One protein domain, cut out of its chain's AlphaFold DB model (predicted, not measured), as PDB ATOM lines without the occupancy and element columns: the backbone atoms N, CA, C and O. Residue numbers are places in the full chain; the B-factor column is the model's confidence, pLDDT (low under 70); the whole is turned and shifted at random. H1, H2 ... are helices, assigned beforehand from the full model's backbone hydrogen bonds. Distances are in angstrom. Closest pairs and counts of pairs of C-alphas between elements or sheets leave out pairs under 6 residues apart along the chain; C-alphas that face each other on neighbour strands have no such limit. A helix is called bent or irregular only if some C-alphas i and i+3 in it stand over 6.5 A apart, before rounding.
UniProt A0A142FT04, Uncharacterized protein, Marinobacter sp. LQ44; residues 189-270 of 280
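Overview. This is residues 189 to 270 of the 280 residues of an uncharacterized protein of Marinobacter sp. LQ44 (UniProt A0A142FT04). One long helix folds back on itself at a sharp bend, and its two arms, H1a and H1b, make a narrow V; H3 crosses near the open end of this V, from close to H1b to the first residues of H1a. Short H4 packs on H1a, short H2 lies near the last part of H1b, and the last stretch, residues 258 to 270, runs past the bend. The printed part has 82 residues with four named helices, in the order H1, H2, H3, H4, and no named strand. It is all helix in class and compact, with a radius of gyration of the C-alphas of 12.3 A and spans of 32 by 29 by 21 A.

Along the chain. H1, residues 189 to 219, was assigned as one helix by its hydrogen bonds but is bent: C-alphas 205 and 208 are 9.2 A apart. Arm H1a, residues 189 to 205, begins at C-alpha 189 (19.179, -17.519, -36.694) and is 24.5 A long; arm H1b, residues 208 to 219, is 16.7 A long. H3, residues 239 to 251, measures 18.5 A and is irregular, with C-alphas 243 and 246 7.5 A apart. H2 is residues 232 to 235. H4, residues 254 to 257, is irregular, with C-alphas 254 and 257 7.7 A apart, and ends at C-alpha 257 (32.490, -16.130, -43.734).

Arrangement. H1a and H1b touch, closest at the C-alphas of Trp 203 and Ala 211, 4.9 A, at a shallow tilt of 29 degrees, opposite ways. H1a touches H4 with residues 196 to 200 alone, closest at the C-alphas of Arg 196 and Ile 254, 5.4 A. With residues 189 to 193 alone it touches H3, at a steep tilt of 57 degrees; the closest C-alphas, of Gly 189 and His 251, are 6.6 A apart. H1b and H2 only just touch, with 3 pairs of C-alphas within 8 A, closest Ser 216 and Trp 235 at 6.6 A. H2 and H4 are apart. Every O i to N i+4 pair is within hydrogen-bond range in H1a and H1b, and 7 of 9 in H3; H2 and H4 are too short for such a pair.

Size, cuts and confidence. The C-alphas farthest apart, of Pro 226 and Gly 260, are 35.3 A from each other. The printed part has no cut. The link from H1 to H2, 12 residues, is long; those from H2 to H3 and H3 to H4 are tight. The mean pLDDT of the printed part is 72.2, and residues 218 to 234, 236 to 238 and 265 to 270 are under 70.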
ATOM      1  N   GLY A 189      18.170 -16.725 -35.989       70.62
ATOM      2  CA  GLY A 189      19.179 -17.519 -36.694       70.62
ATOM      3  C   GLY A 189      19.382 -17.105 -38.156       70.62
ATOM      4  O   GLY A 189      20.516 -16.963 -38.622       70.62
ATOM      5  N   LYS A 190      18.291 -16.851 -38.892       73.06
ATOM      6  CA  LYS A 190      18.358 -16.384 -40.290       73.06
ATOM      7  C   LYS A 190      18.877 -14.955 -40.383       73.06
ATOM      8  O   LYS A 190      19.603 -14.631 -41.323       73.06
ATOM      9  N   TYR A 191      18.498 -14.105 -39.432       74.50
ATOM     10  CA  TYR A 191      19.020 -12.751 -39.326       74.50
ATOM     11  C   TYR A 191      20.526 -12.779 -39.047       74.50
ATOM     12  O   TYR A 191      21.294 -12.171 -39.793       74.50
ATOM     13  N   PHE A 192      20.959 -13.565 -38.059       78.56
ATOM     14  CA  PHE A 192      22.364 -13.733 -37.704       78.56
ATOM     15  C   PHE A 192      23.194 -14.246 -38.888       78.56
ATOM     16  O   PHE A 192      24.253 -13.697 -39.184       78.56
ATOM     17  N   ASP A 193      22.702 -15.233 -39.643       78.75
ATOM     18  CA  ASP A 193      23.413 -15.745 -40.819       78.75
ATOM     19  C   ASP A 193      23.602 -14.692 -41.922       78.75
ATOM     20  O   ASP A 193      24.701 -14.544 -42.467       78.75
ATOM     21  N   LYS A 194      22.560 -13.901 -42.206       75.69
ATOM     22  CA  LYS A 194      22.642 -12.768 -43.141       75.69
ATOM     23  C   LYS A 194      23.632 -11.709 -42.661       75.69
ATOM     24  O   LYS A 194      24.442 -11.230 -43.455       75.69
ATOM     25  N   VAL A 195      23.596 -11.371 -41.372       79.62
ATOM     26  CA  VAL A 195      24.518 -10.404 -40.769       79.62
ATOM     27  C   VAL A 195      25.962 -10.878 -40.897       79.62
ATOM     28  O   VAL A 195      26.813 -10.082 -41.274       79.62
ATOM     29  N   ARG A 196      26.255 -12.165 -40.671       82.31
ATOM     30  CA  ARG A 196      27.615 -12.709 -40.823       82.31
ATOM     31  C   ARG A 196      28.139 -12.642 -42.253       82.31
ATOM     32  O   ARG A 196      29.310 -12.332 -42.457       82.31
ATOM     33  N   LYS A 197      27.288 -12.920 -43.244       82.44
ATOM     34  CA  LYS A 197      27.653 -12.803 -44.665       82.44
ATOM     35  C   LYS A 197      28.005 -11.361 -45.025       82.44
ATOM     36  O   LYS A 197      29.054 -11.120 -45.611       82.44
ATOM     37  N   GLN A 198      27.182 -10.401 -44.605       79.94
ATOM     38  CA  GLN A 198      27.444  -8.989 -44.886       79.94
ATOM     39  C   GLN A 198      28.614  -8.434 -44.067       79.94
ATOM     40  O   GLN A 198      29.395  -7.634 -44.576       79.94
ATOM     41  N   TYR A 199      28.796  -8.904 -42.832       81.19
ATOM     42  CA  TYR A 199      29.975  -8.599 -42.029       81.19
ATOM     43  C   TYR A 199      31.255  -9.006 -42.769       81.19
ATOM     44  O   TYR A 199      32.188  -8.215 -42.827       81.19
ATOM     45  N   ALA A 200      31.290 -10.186 -43.397       80.31
ATOM     46  CA  ALA A 200      32.441 -10.618 -44.191       80.31
ATOM     47  C   ALA A 200      32.720  -9.702 -45.395       80.31
ATOM     48  O   ALA A 200      33.883  -9.411 -45.671       80.31
ATOM     49  N   VAL A 201      31.677  -9.189 -46.060       82.25
ATOM     50  CA  VAL A 201      31.812  -8.199 -47.145       82.25
ATOM     51  C   VAL A 201      32.427  -6.898 -46.623       82.25
ATOM     52  O   VAL A 201      33.420  -6.425 -47.173       82.25
ATOM     53  N   GLN A 202      31.885  -6.339 -45.537       80.50
ATOM     54  CA  GLN A 202      32.397  -5.100 -44.937       80.50
ATOM     55  C   GLN A 202      33.834  -5.277 -44.420       80.50
ATOM     56  O   GLN A 202      34.676  -4.399 -44.594       80.50
ATOM     57  N   TRP A 203      34.131  -6.440 -43.842       83.19
ATOM     58  CA  TRP A 203      35.447  -6.802 -43.316       83.19
ATOM     59  C   TRP A 203      36.497  -6.929 -44.423       83.19
ATOM     60  O   TRP A 203      37.595  -6.385 -44.299       83.19
ATOM     61  N   SER A 204      36.149  -7.587 -45.532       82.12
ATOM     62  CA  SER A 204      37.036  -7.720 -46.689       82.12
ATOM     63  C   SER A 204      37.265  -6.385 -47.396       82.12
ATOM     64  O   SER A 204      38.358  -6.145 -47.897       82.12
ATOM     65  N   LYS A 205      36.255  -5.508 -47.429       79.12
ATOM     66  CA  LYS A 205      36.298  -4.264 -48.205       79.12
ATOM     67  C   LYS A 205      36.886  -3.072 -47.446       79.12
ATOM     68  O   LYS A 205      37.579  -2.263 -48.053       79.12
ATOM     69  N   TYR A 206      36.609  -2.957 -46.147       79.31
ATOM     70  CA  TYR A 206      36.929  -1.767 -45.344       79.31
ATOM     71  C   TYR A 206      37.652  -2.081 -44.028       79.31
ATOM     72  O   TYR A 206      37.876  -1.192 -43.205       79.31
ATOM     73  N   GLY A 207      38.011  -3.344 -43.814       81.38
ATOM     74  CA  GLY A 207      38.757  -3.775 -42.643       81.38
ATOM     75  C   GLY A 207      37.903  -4.030 -41.405       81.38
ATOM     76  O   GLY A 207      36.694  -3.787 -41.349       81.38
ATOM     77  N   GLU A 208      38.558  -4.564 -40.379       83.06
ATOM     78  CA  GLU A 208      37.884  -5.126 -39.207       83.06
ATOM     79  C   GLU A 208      37.130  -4.091 -38.376       83.06
ATOM     80  O   GLU A 208      36.001  -4.341 -37.945       83.06
ATOM     81  N   ARG A 209      37.731  -2.914 -38.193       80.38
ATOM     82  CA  ARG A 209      37.135  -1.832 -37.412       80.38
ATOM     83  C   ARG A 209      35.825  -1.347 -38.030       80.38
ATOM     84  O   ARG A 209      34.829  -1.244 -37.323       80.38
ATOM     85  N   HIS A 210      35.812  -1.119 -39.343       77.38
ATOM     86  CA  HIS A 210      34.616  -0.680 -40.062       77.38
ATOM     87  C   HIS A 210      33.512  -1.742 -40.007       77.38
ATOM     88  O   HIS A 210      32.353  -1.433 -39.735       77.38
ATOM     89  N   ALA A 211      33.874  -3.014 -40.188       78.44
ATOM     90  CA  ALA A 211      32.929  -4.120 -40.089       78.44
ATOM     91  C   ALA A 211      32.301  -4.234 -38.691       78.44
ATOM     92  O   ALA A 211      31.105  -4.499 -38.572       78.44
ATOM     93  N   HIS A 212      33.073  -4.001 -37.626       78.81
ATOM     94  CA  HIS A 212      32.544  -3.973 -36.262       78.81
ATOM     95  C   HIS A 212      31.654  -2.755 -35.995       78.81
ATOM     96  O   HIS A 212      30.633  -2.891 -35.316       78.81
ATOM     97  N   GLU A 213      32.018  -1.573 -36.497       75.19
ATOM     98  CA  GLU A 213      31.195  -0.362 -36.376       75.19
ATOM     99  C   GLU A 213      29.847  -0.557 -37.088       75.19
ATOM    100  O   GLU A 213      28.791  -0.266 -36.522       75.19
ATOM    101  N   TRP A 214      29.865  -1.157 -38.280       77.88
ATOM    102  CA  TRP A 214      28.668  -1.576 -39.005       77.88
ATOM    103  C   TRP A 214      27.838  -2.600 -38.218       77.88
ATOM    104  O   TRP A 214      26.614  -2.482 -38.132       77.88
ATOM    105  N   LEU A 215      28.490  -3.582 -37.590       78.38
ATOM    106  CA  LEU A 215      27.821  -4.618 -36.801       78.38
ATOM    107  C   LEU A 215      27.042  -4.023 -35.615       78.38
ATOM    108  O   LEU A 215      25.925  -4.456 -35.340       78.38
ATOM    109  N   SER A 216      27.584  -2.991 -34.960       72.88
ATOM    110  CA  SER A 216      26.877  -2.248 -33.903       72.88
ATOM    111  C   SER A 216      25.570  -1.626 -34.412       72.88
ATOM    112  O   SER A 216      24.511  -1.720 -33.779       72.88
ATOM    113  N   GLN A 217      25.605  -1.024 -35.604       70.69
ATOM    114  CA  GLN A 217      24.418  -0.433 -36.227       70.69
ATOM    115  C   GLN A 217      23.404  -1.500 -36.658       70.69
ATOM    116  O   GLN A 217      22.192  -1.267 -36.572       70.69
ATOM    117  N   ALA A 218      23.890  -2.675 -37.069       69.88
ATOM    118  CA  ALA A 218      23.056  -3.818 -37.416       69.88
ATOM    119  C   ALA A 218      22.162  -4.244 -36.248       69.88
ATOM    120  O   ALA A 218      20.941  -4.318 -36.397       69.88
ATOM    121  N   TYR A 219      22.755  -4.409 -35.066       69.12
ATOM    122  CA  TYR A 219      22.049  -4.877 -33.872       69.12
ATOM    123  C   TYR A 219      21.394  -3.784 -33.025       69.12
ATOM    124  O   TYR A 219      20.628  -4.101 -32.112       69.12
ATOM    125  N   SER A 220      21.640  -2.506 -33.316       62.94
ATOM    126  CA  SER A 220      20.954  -1.397 -32.643       62.94
ATOM    127  C   SER A 220      19.432  -1.559 -32.754       62.94
ATOM    128  O   SER A 220      18.910  -1.807 -33.834       62.94
ATOM    129  N   GLY A 221      18.690  -1.450 -31.658       54.59
ATOM    130  CA  GLY A 221      17.239  -1.666 -31.612       54.59
ATOM    131  C   GLY A 221      16.778  -3.126 -31.727       54.59
ATOM    132  O   GLY A 221      15.578  -3.368 -31.674       54.59
ATOM    133  N   LEU A 222      17.693  -4.087 -31.903       64.56
ATOM    134  CA  LEU A 222      17.423  -5.528 -31.794       64.56
ATOM    135  C   LEU A 222      18.049  -6.117 -30.522       64.56
ATOM    136  O   LEU A 222      17.442  -6.974 -29.892       64.56
ATOM    137  N   LEU A 223      19.227  -5.630 -30.123       65.12
ATOM    138  CA  LEU A 223      19.882  -5.932 -28.840       65.12
ATOM    139  C   LEU A 223      19.775  -4.789 -27.823       65.12
ATOM    140  O   LEU A 223      20.137  -4.964 -26.666       65.12
ATOM    141  N   SER A 224      19.272  -3.634 -28.256       55.53
ATOM    142  CA  SER A 224      18.938  -2.476 -27.426       55.53
ATOM    143  C   SER A 224      17.475  -2.089 -27.643       55.53
ATOM    144  O   SER A 224      16.809  -2.652 -28.518       55.53
ATOM    145  N   ASP A 225      16.971  -1.126 -26.871       51.16
ATOM    146  CA  ASP A 225      15.609  -0.638 -27.063       51.16
ATOM    147  C   ASP A 225      15.381  -0.071 -28.475       51.16
ATOM    148  O   ASP A 225      16.308   0.465 -29.104       51.16
ATOM    149  N   PRO A 226      14.156  -0.209 -29.020       49.06
ATOM    150  CA  PRO A 226      13.830   0.296 -30.346       49.06
ATOM    151  C   PRO A 226      14.174   1.784 -30.474       49.06
ATOM    152  O   PRO A 226      13.752   2.607 -29.674       49.06
ATOM    153  N   GLY A 227      14.950   2.134 -31.503       47.69
ATOM    154  CA  GLY A 227      15.383   3.517 -31.741       47.69
ATOM    155  C   GLY A 227      16.708   3.904 -31.077       47.69
ATOM    156  O   GLY A 227      17.297   4.910 -31.466       47.69
ATOM    157  N   THR A 228      17.247   3.085 -30.172       52.12
ATOM    158  CA  THR A 228      18.533   3.350 -29.515       52.12
ATOM    159  C   THR A 228      19.698   2.818 -30.349       52.12
ATOM    160  O   THR A 228      19.763   1.626 -30.661       52.12
ATOM    161  N   ILE A 229      20.638   3.700 -30.698       57.09
ATOM    162  CA  ILE A 229      21.920   3.324 -31.309       57.09
ATOM    163  C   ILE A 229      22.856   2.850 -30.200       57.09
ATOM    164  O   ILE A 229      22.985   3.524 -29.179       57.09
ATOM    165  N   ILE A 230      23.526   1.715 -30.398       59.94
ATOM    166  CA  ILE A 230      24.538   1.240 -29.455       59.94
ATOM    167  C   ILE A 230      25.825   2.042 -29.702       59.94
ATOM    168  O   ILE A 230      26.411   1.949 -30.788       59.94
ATOM    169  N   PRO A 231      26.278   2.869 -28.744       64.62
ATOM    170  CA  PRO A 231      27.464   3.683 -28.952       64.62
ATOM    171  C   PRO A 231      28.715   2.792 -29.003       64.62
ATOM    172  O   PRO A 231      28.783   1.746 -28.357       64.62
ATOM    173  N   TRP A 232      29.720   3.199 -29.787       66.31
ATOM    174  CA  TRP A 232      30.908   2.372 -30.052       66.31
ATOM    175  C   TRP A 232      31.641   1.936 -28.777       66.31
ATOM    176  O   TRP A 232      32.067   0.796 -28.684       66.31
ATOM    177  N   ASN A 233      31.719   2.799 -27.765       68.00
ATOM    178  CA  ASN A 233      32.319   2.494 -26.459       68.00
ATOM    179  C   ASN A 233      31.568   1.409 -25.656       68.00
ATOM    180  O   ASN A 233      32.172   0.721 -24.831       68.00
ATOM    181  N   ALA A 234      30.263   1.249 -25.882       64.62
ATOM    182  CA  ALA A 234      29.452   0.181 -25.299       64.62
ATOM    183  C   ALA A 234      29.555  -1.129 -26.100       64.62
ATOM    184  O   ALA A 234      29.195  -2.186 -25.591       64.62
ATOM    185  N   TRP A 235      30.069  -1.062 -27.330       70.69
ATOM    186  CA  TRP A 235      30.214  -2.190 -28.251       70.69
ATOM    187  C   TRP A 235      31.660  -2.722 -28.350       70.69
ATOM    188  O   TRP A 235      31.891  -3.915 -28.559       70.69
ATOM    189  N   SER A 236      32.657  -1.853 -28.181       69.44
ATOM    190  CA  SER A 236      34.082  -2.169 -28.282       69.44
ATOM    191  C   SER A 236      34.601  -2.965 -27.072       69.44
ATOM    192  O   SER A 236      33.866  -3.258 -26.129       69.44
ATOM    193  N   ASN A 237      35.884  -3.340 -27.097       69.12
ATOM    194  CA  ASN A 237      36.586  -4.023 -25.995       69.12
ATOM    195  C   ASN A 237      35.932  -5.352 -25.567       69.12
ATOM    196  O   ASN A 237      35.776  -5.628 -24.383       69.12
ATOM    197  N   GLY A 238      35.485  -6.159 -26.534       64.81
ATOM    198  CA  GLY A 238      34.904  -7.482 -26.271       64.81
ATOM    199  C   GLY A 238      33.466  -7.481 -25.735       64.81
ATOM    200  O   GLY A 238      32.851  -8.544 -25.673       64.81
ATOM    201  N   LYS A 239      32.873  -6.317 -25.433       71.12
ATOM    202  CA  LYS A 239      31.483  -6.221 -24.947       71.12
ATOM    203  C   LYS A 239      30.457  -6.713 -25.973       71.12
ATOM    204  O   LYS A 239      29.483  -7.361 -25.601       71.12
ATOM    205  N   HIS A 240      30.705  -6.500 -27.268       72.31
ATOM    206  CA  HIS A 240      29.878  -7.085 -28.330       72.31
ATOM    207  C   HIS A 240      29.880  -8.620 -28.315       72.31
ATOM    208  O   HIS A 240      28.852  -9.219 -28.606       72.31
ATOM    209  N   ASN A 241      30.994  -9.269 -27.952       71.19
ATOM    210  CA  ASN A 241      31.049 -10.729 -27.872       71.19
ATOM    211  C   ASN A 241      30.178 -11.251 -26.732       71.19
ATOM    212  O   ASN A 241      29.534 -12.275 -26.912       71.19
ATOM    213  N   ALA A 242      30.092 -10.532 -25.607       72.25
ATOM    214  CA  ALA A 242      29.169 -10.871 -24.525       72.25
ATOM    215  C   ALA A 242      27.699 -10.713 -24.958       72.25
ATOM    216  O   ALA A 242      26.887 -11.603 -24.722       72.25
ATOM    217  N   LEU A 243      27.366  -9.626 -25.665       71.56
ATOM    218  CA  LEU A 243      26.009  -9.384 -26.179       71.56
ATOM    219  C   LEU A 243      25.591 -10.389 -27.264       71.56
ATOM    220  O   LEU A 243      24.424 -10.764 -27.352       71.56
ATOM    221  N   LEU A 244      26.539 -10.830 -28.091       77.31
ATOM    222  CA  LEU A 244      26.315 -11.790 -29.170       77.31
ATOM    223  C   LEU A 244      26.571 -13.241 -28.742       77.31
ATOM    224  O   LEU A 244      26.315 -14.146 -29.535       77.31
ATOM    225  N   ALA A 245      27.033 -13.488 -27.510       77.38
ATOM    226  CA  ALA A 245      27.405 -14.816 -27.022       77.38
ATOM    227  C   ALA A 245      26.298 -15.870 -27.208       77.38
ATOM    228  O   ALA A 245      26.621 -16.959 -27.692       77.38
ATOM    229  N   PRO A 246      25.007 -15.582 -26.929       74.62
ATOM    230  CA  PRO A 246      23.938 -16.553 -27.162       74.62
ATOM    231  C   PRO A 246      23.825 -16.964 -28.637       74.62
ATOM    232  O   PRO A 246      23.742 -18.153 -28.951       74.62
ATOM    233  N   MET A 247      23.904 -15.995 -29.554       74.81
ATOM    234  CA  MET A 247      23.846 -16.247 -30.997       74.81
ATOM    235  C   MET A 247      25.101 -16.956 -31.508       74.81
ATOM    236  O   MET A 247      24.995 -17.876 -32.317       74.81
ATOM    237  N   ILE A 248      26.284 -16.581 -31.017       81.94
ATOM    238  CA  ILE A 248      27.552 -17.225 -31.381       81.94
ATOM    239  C   ILE A 248      27.550 -18.689 -30.937       81.94
ATOM    240  O   ILE A 248      27.903 -19.562 -31.729       81.94
ATOM    241  N   LYS A 249      27.102 -18.975 -29.709       80.38
ATOM    242  CA  LYS A 249      26.998 -20.341 -29.180       80.38
ATOM    243  C   LYS A 249      26.026 -21.193 -29.999       80.38
ATOM    244  O   LYS A 249      26.297 -22.363 -30.239       80.38
ATOM    245  N   ARG A 250      24.905 -20.611 -30.438       77.44
ATOM    246  CA  ARG A 250      23.834 -21.334 -31.140       77.44
ATOM    247  C   ARG A 250      24.059 -21.482 -32.646       77.44
ATOM    248  O   ARG A 250      23.643 -22.477 -33.227       77.44
ATOM    249  N   HIS A 251      24.684 -20.499 -33.290       79.81
ATOM    250  CA  HIS A 251      24.768 -20.418 -34.752       79.81
ATOM    251  C   HIS A 251      26.205 -20.370 -35.292       79.81
ATOM    252  O   HIS A 251      26.400 -20.445 -36.511       79.81
ATOM    253  N   GLY A 252      27.211 -20.267 -34.421       81.69
ATOM    254  CA  GLY A 252      28.636 -20.222 -34.751       81.69
ATOM    255  C   GLY A 252      29.220 -18.801 -34.791       81.69
ATOM    256  O   GLY A 252      28.495 -17.814 -34.675       81.69
ATOM    257  N   PRO A 253      30.539 -18.662 -34.999       86.00
ATOM    258  CA  PRO A 253      31.236 -17.381 -34.886       86.00
ATOM    259  C   PRO A 253      30.802 -16.367 -35.951       86.00
ATOM    260  O   PRO A 253      30.406 -16.730 -37.061       86.00
ATOM    261  N   ILE A 254      30.939 -15.077 -35.630       84.00
ATOM    262  CA  ILE A 254      30.643 -13.957 -36.545       84.00
ATOM    263  C   ILE A 254      31.546 -13.981 -37.778       84.00
ATOM    264  O   ILE A 254      31.079 -13.781 -38.897       84.00
ATOM    265  N   LYS A 255      32.824 -14.318 -37.580       84.12
ATOM    266  CA  LYS A 255      33.846 -14.377 -38.633       84.12
ATOM    267  C   LYS A 255      33.754 -15.623 -39.532       84.12
ATOM    268  O   LYS A 255      34.638 -15.823 -40.352       84.12
ATOM    269  N   LYS A 256      32.693 -16.443 -39.432       86.00
ATOM    270  CA  LYS A 256      32.529 -17.696 -40.204       86.00
ATOM    271  C   LYS A 256      32.771 -17.534 -41.715       86.00
ATOM    272  O   LYS A 256      33.280 -18.455 -42.341       86.00
ATOM    273  N   TYR A 257      32.378 -16.397 -42.294       83.88
ATOM    274  CA  TYR A 257      32.490 -16.130 -43.734       83.88
ATOM    275  C   TYR A 257      33.666 -15.213 -44.112       83.88
ATOM    276  O   TYR A 257      33.860 -14.945 -45.295       83.88
ATOM    277  N   CYS A 258      34.444 -14.723 -43.143       85.31
ATOM    278  CA  CYS A 258      35.632 -13.914 -43.415       85.31
ATOM    279  C   CYS A 258      36.742 -14.816 -43.972       85.31
ATOM    280  O   CYS A 258      37.067 -15.834 -43.366       85.31
ATOM    281  N   LYS A 259      37.321 -14.448 -45.118       82.00
ATOM    282  CA  LYS A 259      38.432 -15.172 -45.755       82.00
ATOM    283  C   LYS A 259      39.607 -14.222 -45.982       82.00
ATOM    284  O   LYS A 259      39.387 -13.097 -46.419       82.00
ATOM    285  N   GLY A 260      40.829 -14.700 -45.753       77.81
ATOM    286  CA  GLY A 260      42.057 -13.939 -46.015       77.81
ATOM    287  C   GLY A 260      42.378 -12.912 -44.931       77.81
ATOM    288  O   GLY A 260      42.086 -13.151 -43.763       77.81
ATOM    289  N   SER A 261      42.990 -11.793 -45.330       79.06
ATOM    290  CA  SER A 261      43.334 -10.654 -44.466       79.06
ATOM    291  C   SER A 261      42.291  -9.530 -44.585       79.06
ATOM    292  O   SER A 261      41.655  -9.405 -45.634       79.06
ATOM    293  N   PRO A 262      42.091  -8.711 -43.535       81.25
ATOM    294  CA  PRO A 262      41.118  -7.623 -43.562       81.25
ATOM    295  C   PRO A 262      41.479  -6.568 -44.615       81.25
ATOM    296  O   PRO A 262      42.655  -6.301 -44.863       81.25
ATOM    297  N   GLY A 263      40.456  -5.939 -45.197       77.00
ATOM    298  CA  GLY A 263      40.639  -4.830 -46.133       77.00
ATOM    299  C   GLY A 263      41.254  -3.588 -45.486       77.00
ATOM    300  O   GLY A 263      41.292  -3.440 -44.264       77.00
ATOM    301  N   GLN A 264      41.699  -2.655 -46.323       72.88
ATOM    302  CA  GLN A 264      42.192  -1.349 -45.884       72.88
ATOM    303  C   GLN A 264      41.005  -0.398 -45.633       72.88
ATOM    304  O   GLN A 264      40.084  -0.338 -46.454       72.88
ATOM    305  N   PRO A 265      40.986   0.360 -44.526       62.50
ATOM    306  CA  PRO A 265      39.877   1.255 -44.219       62.50
ATOM    307  C   PRO A 265      39.790   2.407 -45.231       62.50
ATOM    308  O   PRO A 265      40.672   3.260 -45.294       62.50
ATOM    309  N   LYS A 266      38.688   2.484 -45.989       51.53
ATOM    310  CA  LYS A 266      38.306   3.692 -46.746       51.53
ATOM    311  C   LYS A 266      37.296   4.497 -45.933       51.53
ATOM    312  O   LYS A 266      36.095   4.293 -46.055       51.53
ATOM    313  N   GLY A 267      37.811   5.416 -45.118       54.59
ATOM    314  CA  GLY A 267      37.012   6.376 -44.360       54.59
ATOM    315  C   GLY A 267      36.266   5.781 -43.160       54.59
ATOM    316  O   GLY A 267      35.765   4.657 -43.166       54.59
ATOM    317  N   THR A 268      36.187   6.566 -42.090       45.38
ATOM    318  CA  THR A 268      35.253   6.329 -40.984       45.38
ATOM    319  C   THR A 268      33.823   6.385 -41.517       45.38
ATOM    320  O   THR A 268      33.499   7.304 -42.271       45.38
ATOM    321  N   ILE A 269      32.951   5.456 -41.103       49.16
ATOM    322  CA  ILE A 269      31.502   5.628 -41.288       49.16
ATOM    323  C   ILE A 269      31.170   6.993 -40.688       49.16
ATOM    324  O   ILE A 269      31.456   7.220 -39.510       49.16
ATOM    325  N   SER A 270      30.662   7.920 -41.506       38.88
ATOM    326  CA  SER A 270      30.358   9.286 -41.077       38.88
ATOM    327  C   SER A 270      29.574   9.245 -39.767       38.88
ATOM    328  O   SER A 270      28.430   8.796 -39.730       38.88
TER     329      SER A 270